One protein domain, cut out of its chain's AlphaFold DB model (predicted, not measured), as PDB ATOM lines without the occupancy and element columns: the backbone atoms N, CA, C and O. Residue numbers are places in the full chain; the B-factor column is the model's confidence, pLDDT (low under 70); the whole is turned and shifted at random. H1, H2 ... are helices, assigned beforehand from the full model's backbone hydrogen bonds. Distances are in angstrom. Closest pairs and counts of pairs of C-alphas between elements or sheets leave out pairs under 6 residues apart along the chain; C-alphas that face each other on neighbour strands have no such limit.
ATOM      1  N   LYS A  46     -16.487 -21.921  12.661       88.75
ATOM      2  CA  LYS A  46     -15.827 -20.616  12.879       88.75
ATOM      3  C   LYS A  46     -14.299 -20.702  12.868       88.75
ATOM      4  O   LYS A  46     -13.648 -19.689  12.641       88.75
ATOM      5  N   THR A  47     -13.744 -21.893  13.086       91.50
ATOM      6  CA  THR A  47     -12.303 -22.177  13.034       91.50
ATOM      7  C   THR A  47     -11.735 -22.006  11.617       91.50
ATOM      8  O   THR A  47     -10.531 -21.813  11.446       91.50
ATOM      9  N   PHE A  48     -12.597 -22.055  10.592       92.00
ATOM     10  CA  PHE A  48     -12.229 -22.082   9.178       92.00
ATOM     11  C   PHE A  48     -12.517 -20.768   8.444       92.00
ATOM     12  O   PHE A  48     -13.490 -20.064   8.721       92.00
ATOM     13  N   ARG A  49     -11.689 -20.463   7.439       89.50
ATOM     14  CA  ARG A  49     -11.832 -19.277   6.588       89.50
ATOM     15  C   ARG A  49     -13.085 -19.381   5.715       89.50
ATOM     16  O   ARG A  49     -13.404 -20.447   5.187       89.50
ATOM     17  N   LYS A  50     -13.748 -18.249   5.459       87.94
ATOM     18  CA  LYS A  50     -14.801 -18.136   4.438       87.94
ATOM     19  C   LYS A  50     -14.158 -18.238   3.050       87.94
ATOM     20  O   LYS A  50     -13.777 -17.230   2.459       87.94
ATOM     21  N   LEU A  51     -13.995 -19.467   2.550       86.38
ATOM     22  CA  LEU A  51     -13.427 -19.804   1.228       86.38
ATOM     23  C   LEU A  51     -14.346 -19.430   0.044       86.38
ATOM     24  O   LEU A  51     -14.124 -19.828  -1.097       86.38
ATOM     25  N   ASP A  52     -15.478 -18.798   0.320       83.19
ATOM     26  CA  ASP A  52     -16.384 -18.123  -0.609       83.19
ATOM     27  C   ASP A  52     -16.146 -16.606  -0.678       83.19
ATOM     28  O   ASP A  52     -16.755 -15.954  -1.520       83.19
ATOM     29  N   LYS A  53     -15.271 -16.058   0.179       83.56
ATOM     30  CA  LYS A  53     -14.954 -14.629   0.247       83.56
ATOM     31  C   LYS A  53     -13.469 -14.323   0.063       83.56
ATOM     32  O   LYS A  53     -12.614 -15.160   0.401       83.56
ATOM     33  N   PRO A  54     -13.151 -13.080  -0.332       82.00
ATOM     34  CA  PRO A  54     -11.789 -12.602  -0.302       82.00
ATOM     35  C   PRO A  54     -11.141 -12.577   1.088       82.00
ATOM     36  O   PRO A  54     -11.820 -12.534   2.117       82.00
ATOM     37  N   MET A  55      -9.810 -12.605   1.121       82.06
ATOM     38  CA  MET A  55      -8.983 -12.494   2.333       82.06
ATOM     39  C   MET A  55      -9.206 -11.169   3.095       82.06
ATOM     40  O   MET A  55      -9.592 -11.197   4.261       82.06
ATOM     41  N   GLY A  56      -9.136 -10.020   2.415       78.38
ATOM     42  CA  GLY A  56      -9.488  -8.706   2.981       78.38
ATOM     43  C   GLY A  56     -10.992  -8.487   3.216       78.38
ATOM     44  O   GLY A  56     -11.397  -7.444   3.719       78.38
ATOM     45  N   CYS A  57     -11.835  -9.468   2.873       84.94
ATOM     46  CA  CYS A  57     -13.293  -9.437   3.053       84.94
ATOM     47  C   CYS A  57     -13.791 -10.540   4.005       84.94
ATOM     48  O   CYS A  57     -14.958 -10.943   3.967       84.94
ATOM     49  N   GLN A  58     -12.918 -11.062   4.878       85.88
ATOM     50  CA  GLN A  58     -13.350 -11.939   5.974       85.88
ATOM     51  C   GLN A  58     -14.202 -11.181   7.009       85.88
ATOM     52  O   GLN A  58     -15.141 -11.765   7.575       85.88
ATOM     53  N   THR A  59     -13.910  -9.890   7.196       85.19
ATOM     54  CA  THR A  59     -14.671  -8.908   7.982       85.19
ATOM     55  C   THR A  59     -15.618  -8.094   7.079       85.19
ATOM     56  O   THR A  59     -15.287  -7.843   5.917       85.19
ATOM     57  N   PRO A  60     -16.811  -7.690   7.562       85.38
ATOM     58  CA  PRO A  60     -17.718  -6.838   6.791       85.38
ATOM     59  C   PRO A  60     -17.187  -5.404   6.624       85.38
ATOM     60  O   PRO A  60     -17.487  -4.765   5.618       85.38
ATOM     61  N   GLU A  61     -16.375  -4.908   7.562       84.38
ATOM     62  CA  GLU A  61     -15.766  -3.578   7.493       84.38
ATOM     63  C   GLU A  61     -14.770  -3.486   6.328       84.38
ATOM     64  O   GLU A  61     -14.852  -2.555   5.529       84.38
ATOM     65  N   GLY A  62     -13.886  -4.483   6.179       80.88
ATOM     66  CA  GLY A  62     -12.921  -4.537   5.077       80.88
ATOM     67  C   GLY A  62     -13.601  -4.651   3.710       80.88
ATOM     68  O   GLY A  62     -13.240  -3.942   2.775       80.88
ATOM     69  N   GLU A  63     -14.656  -5.466   3.599       84.81
ATOM     70  CA  GLU A  63     -15.466  -5.545   2.373       84.81
ATOM     71  C   GLU A  63     -16.083  -4.189   1.983       84.81
ATOM     72  O   GLU A  63     -16.104  -3.844   0.801       84.81
ATOM     73  N   GLY A  64     -16.546  -3.407   2.964       84.81
ATOM     74  CA  GLY A  64     -17.060  -2.055   2.741       84.81
ATOM     75  C   GLY A  64     -15.982  -1.054   2.314       84.81
ATOM     76  O   GLY A  64     -16.224  -0.249   1.414       84.81
ATOM     77  N   GLU A  65     -14.787  -1.117   2.910       84.00
ATOM     78  CA  GLU A  65     -13.655  -0.248   2.550       84.00
ATOM     79  C   GLU A  65     -13.192  -0.494   1.101       84.00
ATOM     80  O   GLU A  65     -13.070   0.465   0.335       84.00
ATOM     81  N   PHE A  66     -13.033  -1.755   0.678       84.00
ATOM     82  CA  PHE A  66     -12.631  -2.079  -0.699       84.00
ATOM     83  C   PHE A  66     -13.705  -1.733  -1.742       84.00
ATOM     84  O   PHE A  66     -13.365  -1.168  -2.783       84.00
ATOM     85  N   LYS A  67     -14.992  -2.004  -1.466       85.94
ATOM     86  CA  LYS A  67     -16.104  -1.606  -2.355       85.94
ATOM     87  C   LYS A  67     -16.152  -0.093  -2.556       85.94
ATOM     88  O   LYS A  67     -16.151   0.372  -3.692       85.94
ATOM     89  N   LYS A  68     -16.098   0.675  -1.461       86.44
ATOM     90  CA  LYS A  68     -16.081   2.141  -1.522       86.44
ATOM     91  C   LYS A  68     -14.877   2.660  -2.312       86.44
ATOM     92  O   LYS A  68     -15.039   3.585  -3.101       86.44
ATOM     93  N   GLY A  69     -13.696   2.060  -2.130       85.12
ATOM     94  CA  GLY A  69     -12.500   2.372  -2.917       85.12
ATOM     95  C   GLY A  69     -12.759   2.244  -4.420       85.12
ATOM     96  O   GLY A  69     -12.648   3.235  -5.142       85.12
ATOM     97  N   TYR A  70     -13.208   1.066  -4.861       85.06
ATOM     98  CA  TYR A  70     -13.537   0.768  -6.261       85.06
ATOM     99  C   TYR A  70     -14.608   1.706  -6.846       85.06
ATOM    100  O   TYR A  70     -14.470   2.209  -7.964       85.06
ATOM    101  N   GLU A  71     -15.673   1.979  -6.089       87.12
ATOM    102  CA  GLU A  71     -16.737   2.913  -6.477       87.12
ATOM    103  C   GLU A  71     -16.192   4.337  -6.668       87.12
ATOM    104  O   GLU A  71     -16.447   4.950  -7.705       87.12
ATOM    105  N   SER A  72     -15.377   4.822  -5.722       88.38
ATOM    106  CA  SER A  72     -14.812   6.182  -5.714       88.38
ATOM    107  C   SER A  72     -13.633   6.425  -6.667       88.38
ATOM    108  O   SER A  72     -13.236   7.572  -6.844       88.38
ATOM    109  N   TRP A  73     -13.066   5.375  -7.267       85.81
ATOM    110  CA  TRP A  73     -11.904   5.475  -8.155       85.81
ATOM    111  C   TRP A  73     -12.250   6.161  -9.488       85.81
ATOM    112  O   TRP A  73     -13.005   5.595 -10.278       85.81
ATOM    113  N   ASP A  74     -11.698   7.343  -9.751       86.31
ATOM    114  CA  ASP A  74     -11.988   8.157 -10.941       86.31
ATOM    115  C   ASP A  74     -10.677   8.587 -11.624       86.31
ATOM    116  O   ASP A  74     -10.204   9.712 -11.479       86.31
ATOM    117  N   ASP A  75     -10.044   7.628 -12.304       88.06
ATOM    118  CA  ASP A  75      -8.807   7.797 -13.073       88.06
ATOM    119  C   ASP A  75      -9.094   7.461 -14.554       88.06
ATOM    120  O   ASP A  75      -9.707   6.420 -14.822       88.06
ATOM    121  N   PRO A  76      -8.711   8.321 -15.520       85.06
ATOM    122  CA  PRO A  76      -9.011   8.119 -16.937       85.06
ATOM    123  C   PRO A  76      -8.075   7.124 -17.646       85.06
ATOM    124  O   PRO A  76      -8.423   6.652 -18.728       85.06
ATOM    125  N   GLU A  77      -6.906   6.814 -17.077       81.88
ATOM    126  CA  GLU A  77      -5.901   5.917 -17.667       81.88
ATOM    127  C   GLU A  77      -5.832   4.565 -16.940       81.88
ATOM    128  O   GLU A  77      -5.579   3.535 -17.566       81.88
ATOM    129  N   VAL A  78      -6.088   4.543 -15.626       83.56
ATOM    130  CA  VAL A  78      -5.986   3.351 -14.773       83.56
ATOM    131  C   VAL A  78      -7.374   2.763 -14.470       83.56
ATOM    132  O   VAL A  78      -8.136   3.351 -13.695       83.56
ATOM    133  N   PRO A  79      -7.713   1.560 -14.985       85.00
ATOM    134  CA  PRO A  79      -8.985   0.902 -14.694       85.00
ATOM    135  C   PRO A  79      -9.221   0.682 -13.193       85.00
ATOM    136  O   PRO A  79      -8.310   0.276 -12.472       85.00
ATOM    137  N   LYS A  80     -10.469   0.876 -12.740       85.69
ATOM    138  CA  LYS A  80     -10.901   0.653 -11.346       85.69
ATOM    139  C   LYS A  80     -10.442  -0.714 -10.817       85.69
ATOM    140  O   LYS A  80     -10.741  -1.744 -11.424       85.69
ATOM    141  N   PHE A  81      -9.812  -0.735  -9.641       86.06
ATOM    142  CA  PHE A  81      -9.383  -1.953  -8.945       86.06
ATOM    143  C   PHE A  81      -9.744  -1.930  -7.450       86.06
ATOM    144  O   PHE A  81     -10.047  -0.888  -6.877       86.06
ATOM    145  N   HIS A  82      -9.750  -3.110  -6.827       82.88
ATOM    146  CA  HIS A  82      -9.931  -3.301  -5.382       82.88
ATOM    147  C   HIS A  82      -8.582  -3.423  -4.656       82.88
ATOM    148  O   HIS A  82      -8.433  -2.910  -3.551       82.88
ATOM    149  N   TYR A  83      -7.601  -4.089  -5.278       81.31
ATOM    150  CA  TYR A  83      -6.309  -4.419  -4.669       81.31
ATOM    151  C   TYR A  83      -5.141  -3.879  -5.498       81.31
ATOM    152  O   TYR A  83      -4.964  -4.249  -6.658       81.31
ATOM    153  N   GLY A  84      -4.349  -2.994  -4.885       77.62
ATOM    154  CA  GLY A  84      -3.157  -2.386  -5.494       77.62
ATOM    155  C   GLY A  84      -1.900  -3.256  -5.403       77.62
ATOM    156  O   GLY A  84      -0.862  -2.908  -5.958       77.62
ATOM    157  N   SER A  85      -1.973  -4.390  -4.704       75.06
ATOM    158  CA  SER A  85      -0.942  -5.430  -4.698       75.06
ATOM    159  C   SER A  85      -1.598  -6.799  -4.890       75.06
ATOM    160  O   SER A  85      -2.826  -6.920  -4.906       75.06
ATOM    161  N   HIS A  86      -0.778  -7.824  -5.107       81.56
ATOM    162  CA  HIS A  86      -1.228  -9.162  -5.466       81.56
ATOM    163  C   HIS A  86      -0.807 -10.177  -4.401       81.56
ATOM    164  O   HIS A  86       0.341 -10.188  -3.968       81.56
ATOM    165  N   TYR A  87      -1.705 -11.109  -4.077       77.19
ATOM    166  CA  TYR A  87      -1.550 -12.201  -3.095       77.19
ATOM    167  C   TYR A  87      -0.384 -13.184  -3.345       77.19
ATOM    168  O   TYR A  87      -0.245 -14.181  -2.636       77.19
ATOM    169  N   SER A  88       0.377 -12.989  -4.419       81.06
ATOM    170  CA  SER A  88       1.523 -13.802  -4.808       81.06
ATOM    171  C   SER A  88       2.508 -12.927  -5.563       81.06
ATOM    172  O   SER A  88       2.181 -12.399  -6.628       81.06
ATOM    173  N   SER A  89       3.701 -12.797  -4.999       82.50
ATOM    174  CA  SER A  89       4.851 -12.092  -5.553       82.50
ATOM    175  C   SER A  89       6.125 -12.723  -4.994       82.50
ATOM    176  O   SER A  89       6.090 -13.372  -3.942       82.50
ATOM    177  N   ALA A  90       7.268 -12.486  -5.643       83.00
ATOM    178  CA  ALA A  90       8.550 -12.981  -5.144       83.00
ATOM    179  C   ALA A  90       8.835 -12.501  -3.706       83.00
ATOM    180  O   ALA A  90       9.325 -13.273  -2.885       83.00
ATOM    181  N   GLY A  91       8.447 -11.265  -3.359       83.75
ATOM    182  CA  GLY A  91       8.577 -10.728  -2.001       83.75
ATOM    183  C   GLY A  91       7.785 -11.523  -0.955       83.75
ATOM    184  O   GLY A  91       8.329 -11.847   0.099       83.75
ATOM    185  N   ILE A  92       6.541 -11.909  -1.260       83.94
ATOM    186  CA  ILE A  92       5.688 -12.708  -0.361       83.94
ATOM    187  C   ILE A  92       6.262 -14.121  -0.174       83.94
ATOM    188  O   ILE A  92       6.329 -14.623   0.949       83.94
ATOM    189  N   VAL A  93       6.731 -14.756  -1.253       84.31
ATOM    190  CA  VAL A  93       7.363 -16.088  -1.195       84.31
ATOM    191  C   VAL A  93       8.622 -16.048  -0.324       84.31
ATOM    192  O   VAL A  93       8.790 -16.877   0.572       84.31
ATOM    193  N   LEU A  94       9.478 -15.045  -0.530       86.44
ATOM    194  CA  LEU A  94      10.712 -14.851   0.233       86.44
ATOM    195  C   LEU A  94      10.458 -14.451   1.696       86.44
ATOM    196  O   LEU A  94      11.256 -14.814   2.555       86.44
ATOM    197  N   PHE A  95       9.351 -13.768   2.002       87.19
ATOM    198  CA  PHE A  95       8.922 -13.473   3.373       87.19
ATOM    199  C   PHE A  95       8.619 -14.762   4.156       87.19
ATOM    200  O   PHE A  95       9.208 -14.978   5.215       87.19
ATOM    201  N   TYR A  96       7.778 -15.661   3.627       86.75
ATOM    202  CA  TYR A  96       7.459 -16.924   4.313       86.75
ATOM    203  C   TYR A  96       8.647 -17.894   4.369       86.75
ATOM    204  O   TYR A  96       8.849 -18.568   5.382       86.75
ATOM    205  N   LEU A  97       9.433 -17.983   3.290       85.88
ATOM    206  CA  LEU A  97      10.501 -18.979   3.142       85.88
ATOM    207  C   LEU A  97      11.885 -18.478   3.594       85.88
ATOM    208  O   LEU A  97      12.859 -19.221   3.506       85.88
ATOM    209  N   LEU A  98      11.961 -17.269   4.166       86.19
ATOM    210  CA  LEU A  98      13.156 -16.587   4.688       86.19
ATOM    211  C   LEU A  98      14.139 -17.477   5.470       86.19
ATOM    212  O   LEU A  98      15.341 -17.238   5.458       86.19
ATOM    213  N   ARG A  99      13.633 -18.484   6.192       89.00
ATOM    214  CA  ARG A  99      14.425 -19.354   7.078       89.00
ATOM    215  C   ARG A  99      15.015 -20.585   6.369       89.00
ATOM    216  O   ARG A  99      15.607 -21.432   7.034       89.00
ATOM    217  N   LEU A 100      14.845 -20.699   5.049       81.38
ATOM    218  CA  LEU A 100      15.297 -21.825   4.228       81.38
ATOM    219  C   LEU A 100      16.304 -21.358   3.158       81.38
ATOM    220  O   LEU A 100      16.035 -20.396   2.437       81.38
ATOM    221  N   PRO A 101      17.447 -22.042   2.978       71.75
ATOM    222  CA  PRO A 101      18.239 -21.928   1.756       71.75
ATOM    223  C   PRO A 101      17.464 -22.488   0.543       71.75
ATOM    224  O   PRO A 101      16.735 -23.468   0.711       71.75
ATOM    225  N   PRO A 102      17.611 -21.918  -0.670       78.50
ATOM    226  CA  PRO A 102      18.370 -20.715  -1.016       78.50
ATOM    227  C   PRO A 102      17.593 -19.404  -0.786       78.50
ATOM    228  O   PRO A 102      18.186 -18.335  -0.893       78.50
ATOM    229  N   PHE A 103      16.298 -19.453  -0.448       81.12
ATOM    230  CA  PHE A 103      15.428 -18.274  -0.300       81.12
ATOM    231  C   PHE A 103      15.998 -17.186   0.621       81.12
ATOM    232  O   PHE A 103      15.834 -16.005   0.338       81.12
ATOM    233  N   ILE A 104      16.720 -17.560   1.683       80.94
ATOM    234  CA  ILE A 104      17.421 -16.607   2.558       80.94
ATOM    235  C   ILE A 104      18.423 -15.711   1.798       80.94
ATOM    236  O   ILE A 104      18.533 -14.523   2.091       80.94
ATOM    237  N   MET A 105      19.107 -16.253   0.784       81.56
ATOM    238  CA  MET A 105      20.076 -15.533  -0.052       81.56
ATOM    239  C   MET A 105      19.375 -14.666  -1.103       81.56
ATOM    240  O   MET A 105      19.797 -13.539  -1.352       81.56
ATOM    241  N   GLU A 106      18.279 -15.153  -1.691       83.12
ATOM    242  CA  GLU A 106      17.472 -14.366  -2.635       83.12
ATOM    243  C   GLU A 106      16.728 -13.215  -1.938       83.12
ATOM    244  O   GLU A 106      16.628 -12.123  -2.494       83.12
ATOM    245  N   ASN A 107      16.294 -13.400  -0.684       86.62
ATOM    246  CA  ASN A 107      15.750 -12.326   0.147       86.62
ATOM    247  C   ASN A 107      16.803 -11.243   0.423       86.62
ATOM    248  O   ASN A 107      16.527 -10.066   0.202       86.62
ATOM    249  N   GLN A 108      18.021 -11.635   0.816       85.06
ATOM    250  CA  GLN A 108      19.129 -10.694   1.004       85.06
ATOM    251  C   GLN A 108      19.464  -9.932  -0.284       85.06
ATOM    252  O   GLN A 108      19.606  -8.714  -0.240       85.06
ATOM    253  N   LYS A 109      19.545 -10.605  -1.441       85.69
ATOM    254  CA  LYS A 109      19.760  -9.946  -2.744       85.69
ATOM    255  C   LYS A 109      18.676  -8.907  -3.047       85.69
ATOM    256  O   LYS A 109      19.007  -7.784  -3.417       85.69
ATOM    257  N   LEU A 110      17.402  -9.265  -2.858       82.69
ATOM    258  CA  LEU A 110      16.259  -8.372  -3.086       82.69
ATOM    259  C   LEU A 110      16.282  -7.144  -2.152       82.69
ATOM    260  O   LEU A 110      15.864  -6.064  -2.555       82.69
ATOM    261  N   GLN A 111      16.817  -7.299  -0.938       82.75
ATOM    262  CA  GLN A 111      16.980  -6.245   0.072       82.75
ATOM    263  C   GLN A 111      18.383  -5.591   0.054       82.75
ATOM    264  O   GLN A 111      18.863  -5.080   1.067       82.75
ATOM    265  N   GLY A 112      19.080  -5.604  -1.089       83.94
ATOM    266  CA  GLY A 112      20.341  -4.868  -1.275       83.94
ATOM    267  C   GLY A 112      21.561  -5.445  -0.539       83.94
ATOM    268  O   GLY A 112      22.541  -4.736  -0.323       83.94
ATOM    269  N   GLY A 113      21.518  -6.722  -0.158       82.75
ATOM    270  CA  GLY A 113      22.600  -7.449   0.514       82.75
ATOM    271  C   GLY A 113      22.483  -7.529   2.040       82.75
ATOM    272  O   GLY A 113      23.388  -8.062   2.682       82.75
ATOM    273  N   GLN A 114      21.398  -7.027   2.634       85.19
ATOM    274  CA  GLN A 114      21.125  -7.117   4.076       85.19
ATOM    275  C   GLN A 114      19.743  -7.731   4.341       85.19
ATOM    276  O   GLN A 114      18.991  -8.017   3.415       85.19
ATOM    277  N   PHE A 115      19.416  -7.984   5.610       85.50
ATOM    278  CA  PHE A 115      18.051  -8.338   6.005       85.50
ATOM    279  C   PHE A 115      17.204  -7.082   6.208       85.50
ATOM    280  O   PHE A 115      17.711  -6.050   6.651       85.50
ATOM    281  N   ASP A 116      15.903  -7.198   5.946       85.00
ATOM    282  CA  ASP A 116      14.935  -6.162   6.299       85.00
ATOM    283  C   ASP A 116      14.774  -6.028   7.835       85.00
ATOM    284  O   ASP A 116      15.198  -6.893   8.606       85.00
ATOM    285  N   HIS A 117      14.161  -4.936   8.300       84.12
ATOM    286  CA  HIS A 117      13.859  -4.697   9.712       84.12
ATOM    287  C   HIS A 117      13.070  -5.867  10.321       84.12
ATOM    288  O   HIS A 117      12.106  -6.348   9.728       84.12
ATOM    289  N   ALA A 118      13.435  -6.286  11.539       85.00
ATOM    290  CA  ALA A 118      12.895  -7.489  12.179       85.00
ATOM    291  C   ALA A 118      11.357  -7.515  12.297       85.00
ATOM    292  O   ALA A 118      10.754  -8.583  12.183       85.00
ATOM    293  N   ASP A 119      10.724  -6.349  12.451       82.06
ATOM    294  CA  ASP A 119       9.264  -6.202  12.528       82.06
ATOM    295  C   ASP A 119       8.553  -6.438  11.179       82.06
ATOM    296  O   ASP A 119       7.359  -6.732  11.155       82.06
ATOM    297  N   ARG A 120       9.281  -6.341  10.053       82.69
ATOM    298  CA  ARG A 120       8.809  -6.661   8.693       82.69
ATOM    299  C   ARG A 120       9.136  -8.095   8.255       82.69
ATOM    300  O   ARG A 120       8.624  -8.548   7.235       82.69
ATOM    301  N   LEU A 121       9.963  -8.827   9.005       88.25
ATOM    302  CA  LEU A 121      10.303 -10.223   8.716       88.25
ATOM    303  C   LEU A 121       9.249 -11.186   9.282       88.25
ATOM    304  O   LEU A 121       8.645 -10.933  10.324       88.25
ATOM    305  N   PHE A 122       9.062 -12.340   8.634       87.44
ATOM    306  CA  PHE A 122       8.103 -13.350   9.087       87.44
ATOM    307  C   PHE A 122       8.489 -13.919  10.462       87.44
ATOM    308  O   PHE A 122       9.389 -14.760  10.590       87.44
ATOM    309  N   ASN A 123       7.784 -13.462  11.497       88.88
ATOM    310  CA  ASN A 123       7.994 -13.839  12.894       88.88
ATOM    311  C   ASN A 123       6.839 -14.695  13.465       88.88
ATOM    312  O   ASN A 123       7.118 -15.668  14.167       88.88
ATOM    313  N   SER A 124       5.583 -14.402  13.101       90.19
ATOM    314  CA  SER A 124       4.366 -14.964  13.705       90.19
ATOM    315  C   SER A 124       3.278 -15.278  12.671       90.19
ATOM    316  O   SER A 124       2.901 -14.431  11.858       90.19
ATOM    317  N   VAL A 125       2.715 -16.493  12.731       90.19
ATOM    318  CA  VAL A 125       1.589 -16.919  11.872       90.19
ATOM    319  C   VAL A 125       0.315 -16.144  12.214       90.19
ATOM    320  O   VAL A 125      -0.386 -15.703  11.306       90.19
ATOM    321  N   ARG A 126       0.046 -15.939  13.512       89.62
ATOM    322  CA  ARG A 126      -1.110 -15.182  14.009       89.62
ATOM    323  C   ARG A 126      -1.089 -13.764  13.460       89.62
ATOM    324  O   ARG A 126      -2.054 -13.337  12.840       89.62
ATOM    325  N   ASP A 127       0.014 -13.053  13.649       87.19
ATOM    326  CA  ASP A 127       0.080 -11.633  13.305       87.19
ATOM    327  C   ASP A 127       0.142 -11.426  11.783       87.19
ATOM    328  O   ASP A 127      -0.442 -10.474  11.275       87.19
ATOM    329  N   THR A 128       0.693 -12.390  11.032       87.94
ATOM    330  CA  THR A 128       0.567 -12.444   9.562       87.94
ATOM    331  C   THR A 128      -0.888 -12.650   9.117       87.94
ATOM    332  O   THR A 128      -1.380 -11.926   8.251       87.94
ATOM    333  N   TRP A 129      -1.614 -13.594   9.730       86.44
ATOM    334  CA  TRP A 129      -3.041 -13.811   9.461       86.44
ATOM    335  C   TRP A 129      -3.877 -12.567   9.792       86.44
ATOM    336  O   TRP A 129      -4.733 -12.167   9.000       86.44
ATOM    337  N   LEU A 130      -3.623 -11.919  10.934       85.56
ATOM    338  CA  LEU A 130      -4.305 -10.687  11.330       85.56
ATOM    339  C   LEU A 130      -3.979  -9.529  10.378       85.56
ATOM    340  O   LEU A 130      -4.894  -8.816   9.981       85.56
ATOM    341  N   SER A 131      -2.716  -9.386   9.968       83.00
ATOM    342  CA  SER A 131      -2.249  -8.384   9.001       83.00
ATOM    343  C   SER A 131      -2.969  -8.492   7.651       83.00
ATOM    344  O   SER A 131      -3.434  -7.485   7.126       83.00
ATOM    345  N   ALA A 132      -3.140  -9.707   7.120       80.25
ATOM    346  CA  ALA A 132      -3.804  -9.922   5.833       80.25
ATOM    347  C   ALA A 132      -5.350  -9.965   5.906       80.25
ATOM    348  O   ALA A 132      -6.012  -9.836   4.878       80.25
ATOM    349  N   SER A 133      -5.950 -10.185   7.086       77.62
ATOM    350  CA  SER A 133      -7.416 -10.324   7.254       77.62
ATOM    351  C   SER A 133      -8.113  -9.122   7.903       77.62
ATOM    352  O   SER A 133      -9.348  -9.061   7.907       77.62
ATOM    353  N   ARG A 134      -7.357  -8.177   8.477       67.19
ATOM    354  CA  ARG A 134      -7.882  -6.973   9.135       67.19
ATOM    355  C   ARG A 134      -7.560  -5.698   8.354       67.19
ATOM    356  O   ARG A 134      -6.741  -5.659   7.445       67.19
ATOM    357  N   LYS A 135      -8.254  -4.637   8.763       53.00
ATOM    358  CA  LYS A 135      -8.126  -3.258   8.296       53.00
ATOM    359  C   LYS A 135      -6.671  -2.771   8.247       53.00
ATOM    360  O   LYS A 135      -5.955  -2.893   9.237       53.00
ATOM    361  N   GLY A 136      -6.301  -2.118   7.145       50.25
ATOM    362  CA  GLY A 136      -5.064  -1.337   7.013       50.25
ATOM    363  C   GLY A 136      -4.149  -1.774   5.868       50.25
ATOM    364  O   GLY A 136      -3.626  -0.908   5.175       50.25
ATOM    365  N   ASN A 137      -4.009  -3.081   5.619       50.19
ATOM    366  CA  ASN A 137      -3.213  -3.593   4.499       50.19
ATOM    367  C   ASN A 137      -4.092  -3.860   3.271       50.19
ATOM    368  O   ASN A 137      -4.900  -4.786   3.237       50.19
ATOM    369  N   THR A 138      -3.923  -3.037   2.239       46.81
ATOM    370  CA  THR A 138      -4.685  -3.072   0.979       46.81
ATOM    371  C   THR A 138      -4.097  -4.032  -0.073       46.81
ATOM    372  O   THR A 138      -4.369  -3.889  -1.267       46.81
ATOM    373  N   SER A 139      -3.281  -5.002   0.360       47.53
ATOM    374  CA  SER A 139      -2.296  -5.701  -0.477       47.53
ATOM    375  C   SER A 139      -2.604  -7.164  -0.849       47.53
ATOM    376  O   SER A 139      -2.322  -7.566  -1.975       47.53
ATOM    377  N   ASP A 140      -3.161  -7.986   0.048       43.66
ATOM    378  CA  ASP A 140      -2.959  -9.453  -0.010       43.66
ATOM    379  C   ASP A 140      -4.237 -10.300  -0.158       43.66
ATOM    380  O   ASP A 140      -4.648 -11.015   0.762       43.66
ATOM    381  N   VAL A 141      -4.915 -10.216  -1.314       43.06
ATOM    382  CA  VAL A 141      -6.308 -10.699  -1.396       43.06
ATOM    383  C   VAL A 141      -6.751 -11.344  -2.731       43.06
ATOM    384  O   VAL A 141      -7.104 -10.632  -3.653       43.06
ATOM    385  N   LYS A 142      -6.854 -12.690  -2.795       47.31
ATOM    386  CA  LYS A 142      -7.847 -13.468  -3.616       47.31
ATOM    387  C   LYS A 142      -9.244 -13.346  -2.976       47.31
ATOM    388  O   LYS A 142      -9.233 -13.207  -1.752       47.31
ATOM    389  N   GLU A 143     -10.451 -13.532  -3.562       36.62
ATOM    390  CA  GLU A 143     -11.030 -13.833  -4.913       36.62
ATOM    391  C   GLU A 143     -12.568 -13.537  -4.853       36.62
ATOM    392  O   GLU A 143     -13.131 -13.773  -3.784       36.62
ATOM    393  N   ALA A 144     -13.338 -13.077  -5.868       42.81
ATOM    394  CA  ALA A 144     -13.141 -12.925  -7.332       42.81
ATOM    395  C   ALA A 144     -13.961 -11.739  -7.975       42.81
ATOM    396  O   ALA A 144     -15.007 -11.348  -7.469       42.81
ATOM    397  N   ALA A 145     -13.479 -11.181  -9.099       56.06
ATOM    398  CA  ALA A 145     -13.976 -10.025  -9.892       56.06
ATOM    399  C   ALA A 145     -14.678  -8.857  -9.140       56.06
ATOM    400  O   ALA A 145     -14.160  -8.376  -8.140       56.06
ATOM    401  N   VAL A 146     -15.785  -8.292  -9.652       57.88
ATOM    402  CA  VAL A 146     -16.383  -7.055  -9.091       57.88
ATOM    403  C   VAL A 146     -17.353  -7.354  -7.945       57.88
ATOM    404  O   VAL A 146     -17.144  -6.890  -6.828       57.88
ATOM    405  N   GLU A 147     -18.385  -8.172  -8.184       59.41
ATOM    406  CA  GLU A 147     -19.435  -8.464  -7.189       59.41
ATOM    407  C   GLU A 147     -18.897  -9.115  -5.904       59.41
ATOM    408  O   GLU A 147     -19.421  -8.873  -4.814       59.41
ATOM    409  N   ALA A 148     -17.840  -9.926  -6.028       61.12
ATOM    410  CA  ALA A 148     -17.153 -10.575  -4.916       61.12
ATOM    411  C   ALA A 148     -15.788  -9.932  -4.590       61.12
ATOM    412  O   ALA A 148     -14.943 -10.595  -3.999       61.12
ATOM    413  N   VAL A 149     -15.615  -8.637  -4.899       73.25
ATOM    414  CA  VAL A 149     -14.575  -7.740  -4.345       73.25
ATOM    415  C   VAL A 149     -13.148  -8.254  -4.557       73.25
ATOM    416  O   VAL A 149     -12.424  -8.557  -3.620       73.25
ATOM    417  N   ASN A 150     -12.743  -8.398  -5.815       77.81
ATOM    418  CA  ASN A 150     -11.408  -8.820  -6.227       77.81
ATOM    419  C   ASN A 150     -11.143  -8.420  -7.688       77.81
ATOM    420  O   ASN A 150     -11.221  -9.221  -8.624       77.81
ATOM    421  N   VAL A 151     -10.774  -7.159  -7.868       79.50
ATOM    422  CA  VAL A 151     -10.101  -6.691  -9.084       79.50
ATOM    423  C   VAL A 151      -8.708  -6.249  -8.656       79.50
ATOM    424  O   VAL A 151      -8.591  -5.474  -7.709       79.50
ATOM    425  N   PHE A 152      -7.669  -6.769  -9.297       84.06
ATOM    426  CA  PHE A 152      -6.290  -6.342  -9.057       84.06
ATOM    427  C   PHE A 152      -5.927  -5.160  -9.943       84.06
ATOM    428  O   PHE A 152      -6.638  -4.845 -10.899       84.06
ATOM    429  N   TYR A 153      -4.793  -4.533  -9.646       85.31
ATOM    430  CA  TYR A 153      -4.166  -3.592 -10.558       85.31
ATOM    431  C   TYR A 153      -3.976  -4.218 -11.952       85.31
ATOM    432  O   TYR A 153      -3.502  -5.344 -12.081       85.31
ATOM    433  N   HIS A 154      -4.349  -3.491 -13.006       80.62
ATOM    434  CA  HIS A 154      -4.540  -4.049 -14.352       80.62
ATOM    435  C   HIS A 154      -3.325  -4.796 -14.935       80.62
ATOM    436  O   HIS A 154      -3.513  -5.847 -15.547       80.62
ATOM    437  N   TYR A 155      -2.093  -4.348 -14.660       84.62
ATOM    438  CA  TYR A 155      -0.865  -5.033 -15.098       84.62
ATOM    439  C   TYR A 155      -0.685  -6.463 -14.549       84.62
ATOM    440  O   TYR A 155       0.080  -7.227 -15.134       84.62
ATOM    441  N   THR A 156      -1.362  -6.877 -13.465       82.00
ATOM    442  CA  THR A 156      -1.224  -8.263 -12.964       82.00
ATOM    443  C   THR A 156      -1.900  -9.283 -13.886       82.00
ATOM    444  O   THR A 156      -1.604 -10.474 -13.802       82.00
ATOM    445  N   TYR A 157      -2.809  -8.851 -14.768       79.12
ATOM    446  CA  TYR A 157      -3.495  -9.720 -15.720       79.12
ATOM    447  C   TYR A 157      -2.689  -9.848 -17.021       79.12
ATOM    448  O   TYR A 157      -2.392  -8.857 -17.688       79.12
ATOM    449  N   GLY A 158      -2.359 -11.081 -17.414       72.56
ATOM    450  CA  GLY A 158      -1.612 -11.345 -18.648       72.56
ATOM    451  C   GLY A 158      -2.370 -10.893 -19.902       72.56
ATOM    452  O   GLY A 158      -3.519 -11.284 -20.101       72.56
ATOM    453  N   GLY A 159      -1.712 -10.099 -20.752       69.88
ATOM    454  CA  GLY A 159      -2.311  -9.500 -21.954       69.88
ATOM    455  C   GLY A 159      -2.973  -8.131 -21.738       69.88
ATOM    456  O   GLY A 159      -3.593  -7.621 -22.663       69.88
ATOM    457  N   SER A 160      -2.839  -7.530 -20.549       69.38
ATOM    458  CA  SER A 160      -3.283  -6.153 -20.257       69.38
ATOM    459  C   SER A 160      -2.492  -5.074 -21.007       69.38
ATOM    460  O   SER A 160      -3.042  -4.022 -21.318       69.38
ATOM    461  N   VAL A 161      -1.217  -5.337 -21.312       74.50
ATOM    462  CA  VAL A 161      -0.309  -4.433 -22.032       74.50
ATOM    463  C   VAL A 161       0.438  -5.214 -23.107       74.50
ATOM    464  O   VAL A 161       1.031  -6.255 -22.820       74.50
ATOM    465  N   ASP A 162       0.465  -4.684 -24.330       76.69
ATOM    466  CA  ASP A 162       1.437  -5.095 -25.344       76.69
ATOM    467  C   ASP A 162       2.780  -4.413 -25.044       76.69
ATOM    468  O   ASP A 162       3.015  -3.256 -25.392       76.69
ATOM    469  N   ILE A 163       3.655  -5.151 -24.362       75.81
ATOM    470  CA  ILE A 163       4.983  -4.705 -23.932       75.81
ATOM    471  C   ILE A 163       5.886  -4.353 -25.128       75.81
ATOM    472  O   ILE A 163       6.801  -3.541 -24.979       75.81
ATOM    473  N   ASP A 164       5.648  -4.917 -26.314       80.06
ATOM    474  CA  ASP A 164       6.447  -4.659 -27.517       80.06
ATOM    475  C   ASP A 164       5.919  -3.489 -28.357       80.06
ATOM    476  O   ASP A 164       6.691  -2.891 -29.107       80.06
ATOM    477  N   SER A 165       4.679  -3.050 -28.121       81.25
ATOM    478  CA  SER A 165       4.179  -1.752 -28.600       81.25
ATOM    479  C   SER A 165       4.782  -0.532 -27.871       81.25
ATOM    480  O   SER A 165       4.747   0.583 -28.401       81.25
ATOM    481  N   VAL A 166       5.342  -0.711 -26.664       83.69
ATOM    482  CA  VAL A 166       5.861   0.392 -25.831       83.69
ATOM    483  C   VAL A 166       7.204   0.897 -26.369       83.69
ATOM    484  O   VAL A 166       8.250   0.284 -26.154       83.69
ATOM    485  N   ALA A 167       7.165   2.046 -27.048       82.75
ATOM    486  CA  ALA A 167       8.324   2.656 -27.705       82.75
ATOM    487  C   ALA A 167       9.348   3.303 -26.748       82.75
ATOM    488  O   ALA A 167      10.513   3.435 -27.119       82.75
ATOM    489  N   ASP A 168       8.947   3.711 -25.538       90.44
ATOM    490  CA  ASP A 168       9.882   4.219 -24.527       90.44
ATOM    491  C   ASP A 168      10.468   3.082 -23.679       90.44
ATOM    492  O   ASP A 168       9.767   2.401 -22.926       90.44
ATOM    493  N   THR A 169      11.790   2.932 -23.751       88.38
ATOM    494  CA  THR A 169      12.576   1.990 -22.950       88.38
ATOM    495  C   THR A 169      12.405   2.201 -21.443       88.38
ATOM    496  O   THR A 169      12.418   1.217 -20.702       88.38
ATOM    497  N   ALA A 170      12.239   3.442 -20.965       89.12
ATOM    498  CA  ALA A 170      12.089   3.715 -19.535       89.12
ATOM    499  C   ALA A 170      10.717   3.249 -19.021       89.12
ATOM    500  O   ALA A 170      10.660   2.443 -18.093       89.12
ATOM    501  N   MET A 171       9.627   3.645 -19.685       85.81
ATOM    502  CA  MET A 171       8.272   3.154 -19.418       85.81
ATOM    503  C   MET A 171       8.188   1.623 -19.530       85.81
ATOM    504  O   MET A 171       7.641   0.973 -18.638       85.81
ATOM    505  N   LYS A 172       8.793   1.023 -20.566       84.56
ATOM    506  CA  LYS A 172       8.861  -0.439 -20.743       84.56
ATOM    507  C   LYS A 172       9.571  -1.129 -19.574       84.56
ATOM    508  O   LYS A 172       9.067  -2.130 -19.061       84.56
ATOM    509  N   ALA A 173      10.694  -0.581 -19.105       83.69
ATOM    510  CA  ALA A 173      11.401  -1.092 -17.931       83.69
ATOM    511  C   ALA A 173      10.570  -0.951 -16.642       83.69
ATOM    512  O   ALA A 173      10.538  -1.883 -15.839       83.69
ATOM    513  N   SER A 174       9.853   0.163 -16.456       85.75
ATOM    514  CA  SER A 174       8.963   0.375 -15.306       85.75
ATOM    515  C   SER A 174       7.790  -0.611 -15.280       85.75
ATOM    516  O   SER A 174       7.522  -1.201 -14.234       85.75
ATOM    517  N   ILE A 175       7.139  -0.854 -16.423       84.50
ATOM    518  CA  ILE A 175       6.038  -1.825 -16.553       84.50
ATOM    519  C   ILE A 175       6.535  -3.246 -16.247       84.50
ATOM    520  O   ILE A 175       5.934  -3.946 -15.433       84.50
ATOM    521  N   LEU A 176       7.671  -3.655 -16.825       82.75
ATOM    522  CA  LEU A 176       8.290  -4.958 -16.547       82.75
ATOM    523  C   LEU A 176       8.676  -5.113 -15.067       82.75
ATOM    524  O   LEU A 176       8.424  -6.159 -14.466       82.75
ATOM    525  N   ALA A 177       9.242  -4.071 -14.454       83.88
ATOM    526  CA  ALA A 177       9.554  -4.076 -13.029       83.88
ATOM    527  C   ALA A 177       8.283  -4.222 -12.176       83.88
ATOM    528  O   ALA A 177       8.296  -4.976 -11.200       83.88
ATOM    529  N   GLN A 178       7.182  -3.566 -12.553       84.50
ATOM    530  CA  GLN A 178       5.914  -3.661 -11.834       84.50
ATOM    531  C   GLN A 178       5.299  -5.067 -11.940       84.50
ATOM    532  O   GLN A 178       4.960  -5.654 -10.914       84.50
ATOM    533  N   ILE A 179       5.241  -5.650 -13.143       81.69
ATOM    534  CA  ILE A 179       4.731  -7.015 -13.383       81.69
ATOM    535  C   ILE A 179       5.538  -8.066 -12.599       81.69
ATOM    536  O   ILE A 179       4.964  -8.976 -11.998       81.69
ATOM    537  N   ASN A 180       6.866  -7.934 -12.557       79.75
ATOM    538  CA  ASN A 180       7.731  -8.910 -11.892       79.75
ATOM    539  C   ASN A 180       7.684  -8.817 -10.356       79.75
ATOM    540  O   ASN A 180       7.698  -9.847  -9.682       79.75
ATOM    541  N   HIS A 181       7.607  -7.612  -9.780       79.25
ATOM    542  CA  HIS A 181       7.678  -7.439  -8.320       79.25
ATOM    543  C   HIS A 181       6.311  -7.398  -7.627       79.25
ATOM    544  O   HIS A 181       6.208  -7.847  -6.487       79.25
ATOM    545  N   PHE A 182       5.263  -6.899  -8.291       78.19
ATOM    546  CA  PHE A 182       3.937  -6.712  -7.683       78.19
ATOM    547  C   PHE A 182       2.944  -7.836  -8.008       78.19
ATOM    548  O   PHE A 182       1.840  -7.822  -7.471       78.19
ATOM    549  N   GLY A 183       3.365  -8.847  -8.780       78.00
ATOM    550  CA  GLY A 183       2.710 -10.153  -8.891       78.00
ATOM    551  C   GLY A 183       1.891 -10.376 -10.165       78.00
ATOM    552  O   GLY A 183       1.422  -9.442 -10.809       78.00
TER     553      GLY A 183
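What this domain is: This is residues 46 to 183 of the 425 residues of the protein "BEACH domain-containing protein" of Hevea brasiliensis (UniProt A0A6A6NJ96). With little regular structure, the model is a flat assembly of loops with five scattered helices set round its rim, and residues 73 to 89 pass through the middle. H2 and H3 form a helical hairpin, one end of H5 meets H2, and H1 and H4 stand separately. The printed part has 138 residues, 52 of them in H1 to H5 in chain order, with no named strand: all helix. It is only just compact, close to loose (radius of gyration of the C-alphas 16.9 A), spanning 46 by 42 by 21 A.

How they stand to each other: H1, residues 60 to 72, touches no helix. H2, residues 90 to 97, touches H3, residues 103 to 110; their closest C-alphas, of Leu 94 and Asn 107, are 5.6 A apart. This hairpin has a steep tilt of 35.3 degrees, only just past shallow, opposite ways. H4, residues 125 to 133, touches no helix. H5, residues 169 to 182, only just touches H2, with 3 pairs of C-alphas within 8 A, through residues 180 to 181 alone; the closest C-alphas, of Ala 90 and His 181, are 6.4 A apart. In H1 to H5 every O i to N i+4 pair is within hydrogen-bond range.

Where its parts are: H1 begins at C-alpha 60 (-17.718, -6.838, 6.791) and is 18.3 A long. H5 is 19.6 A long, ending at C-alpha 182 (3.937, -6.712, -7.683).

The domain as a whole: The farthest C-alphas, of Lys 46 and Ala 167, are 52.6 A apart. The printed part has no cut. The links H1 to H2, H3 to H4 and H4 to H5 are long. Residues 134 to 148 and 159 to 160 have pLDDT under 70.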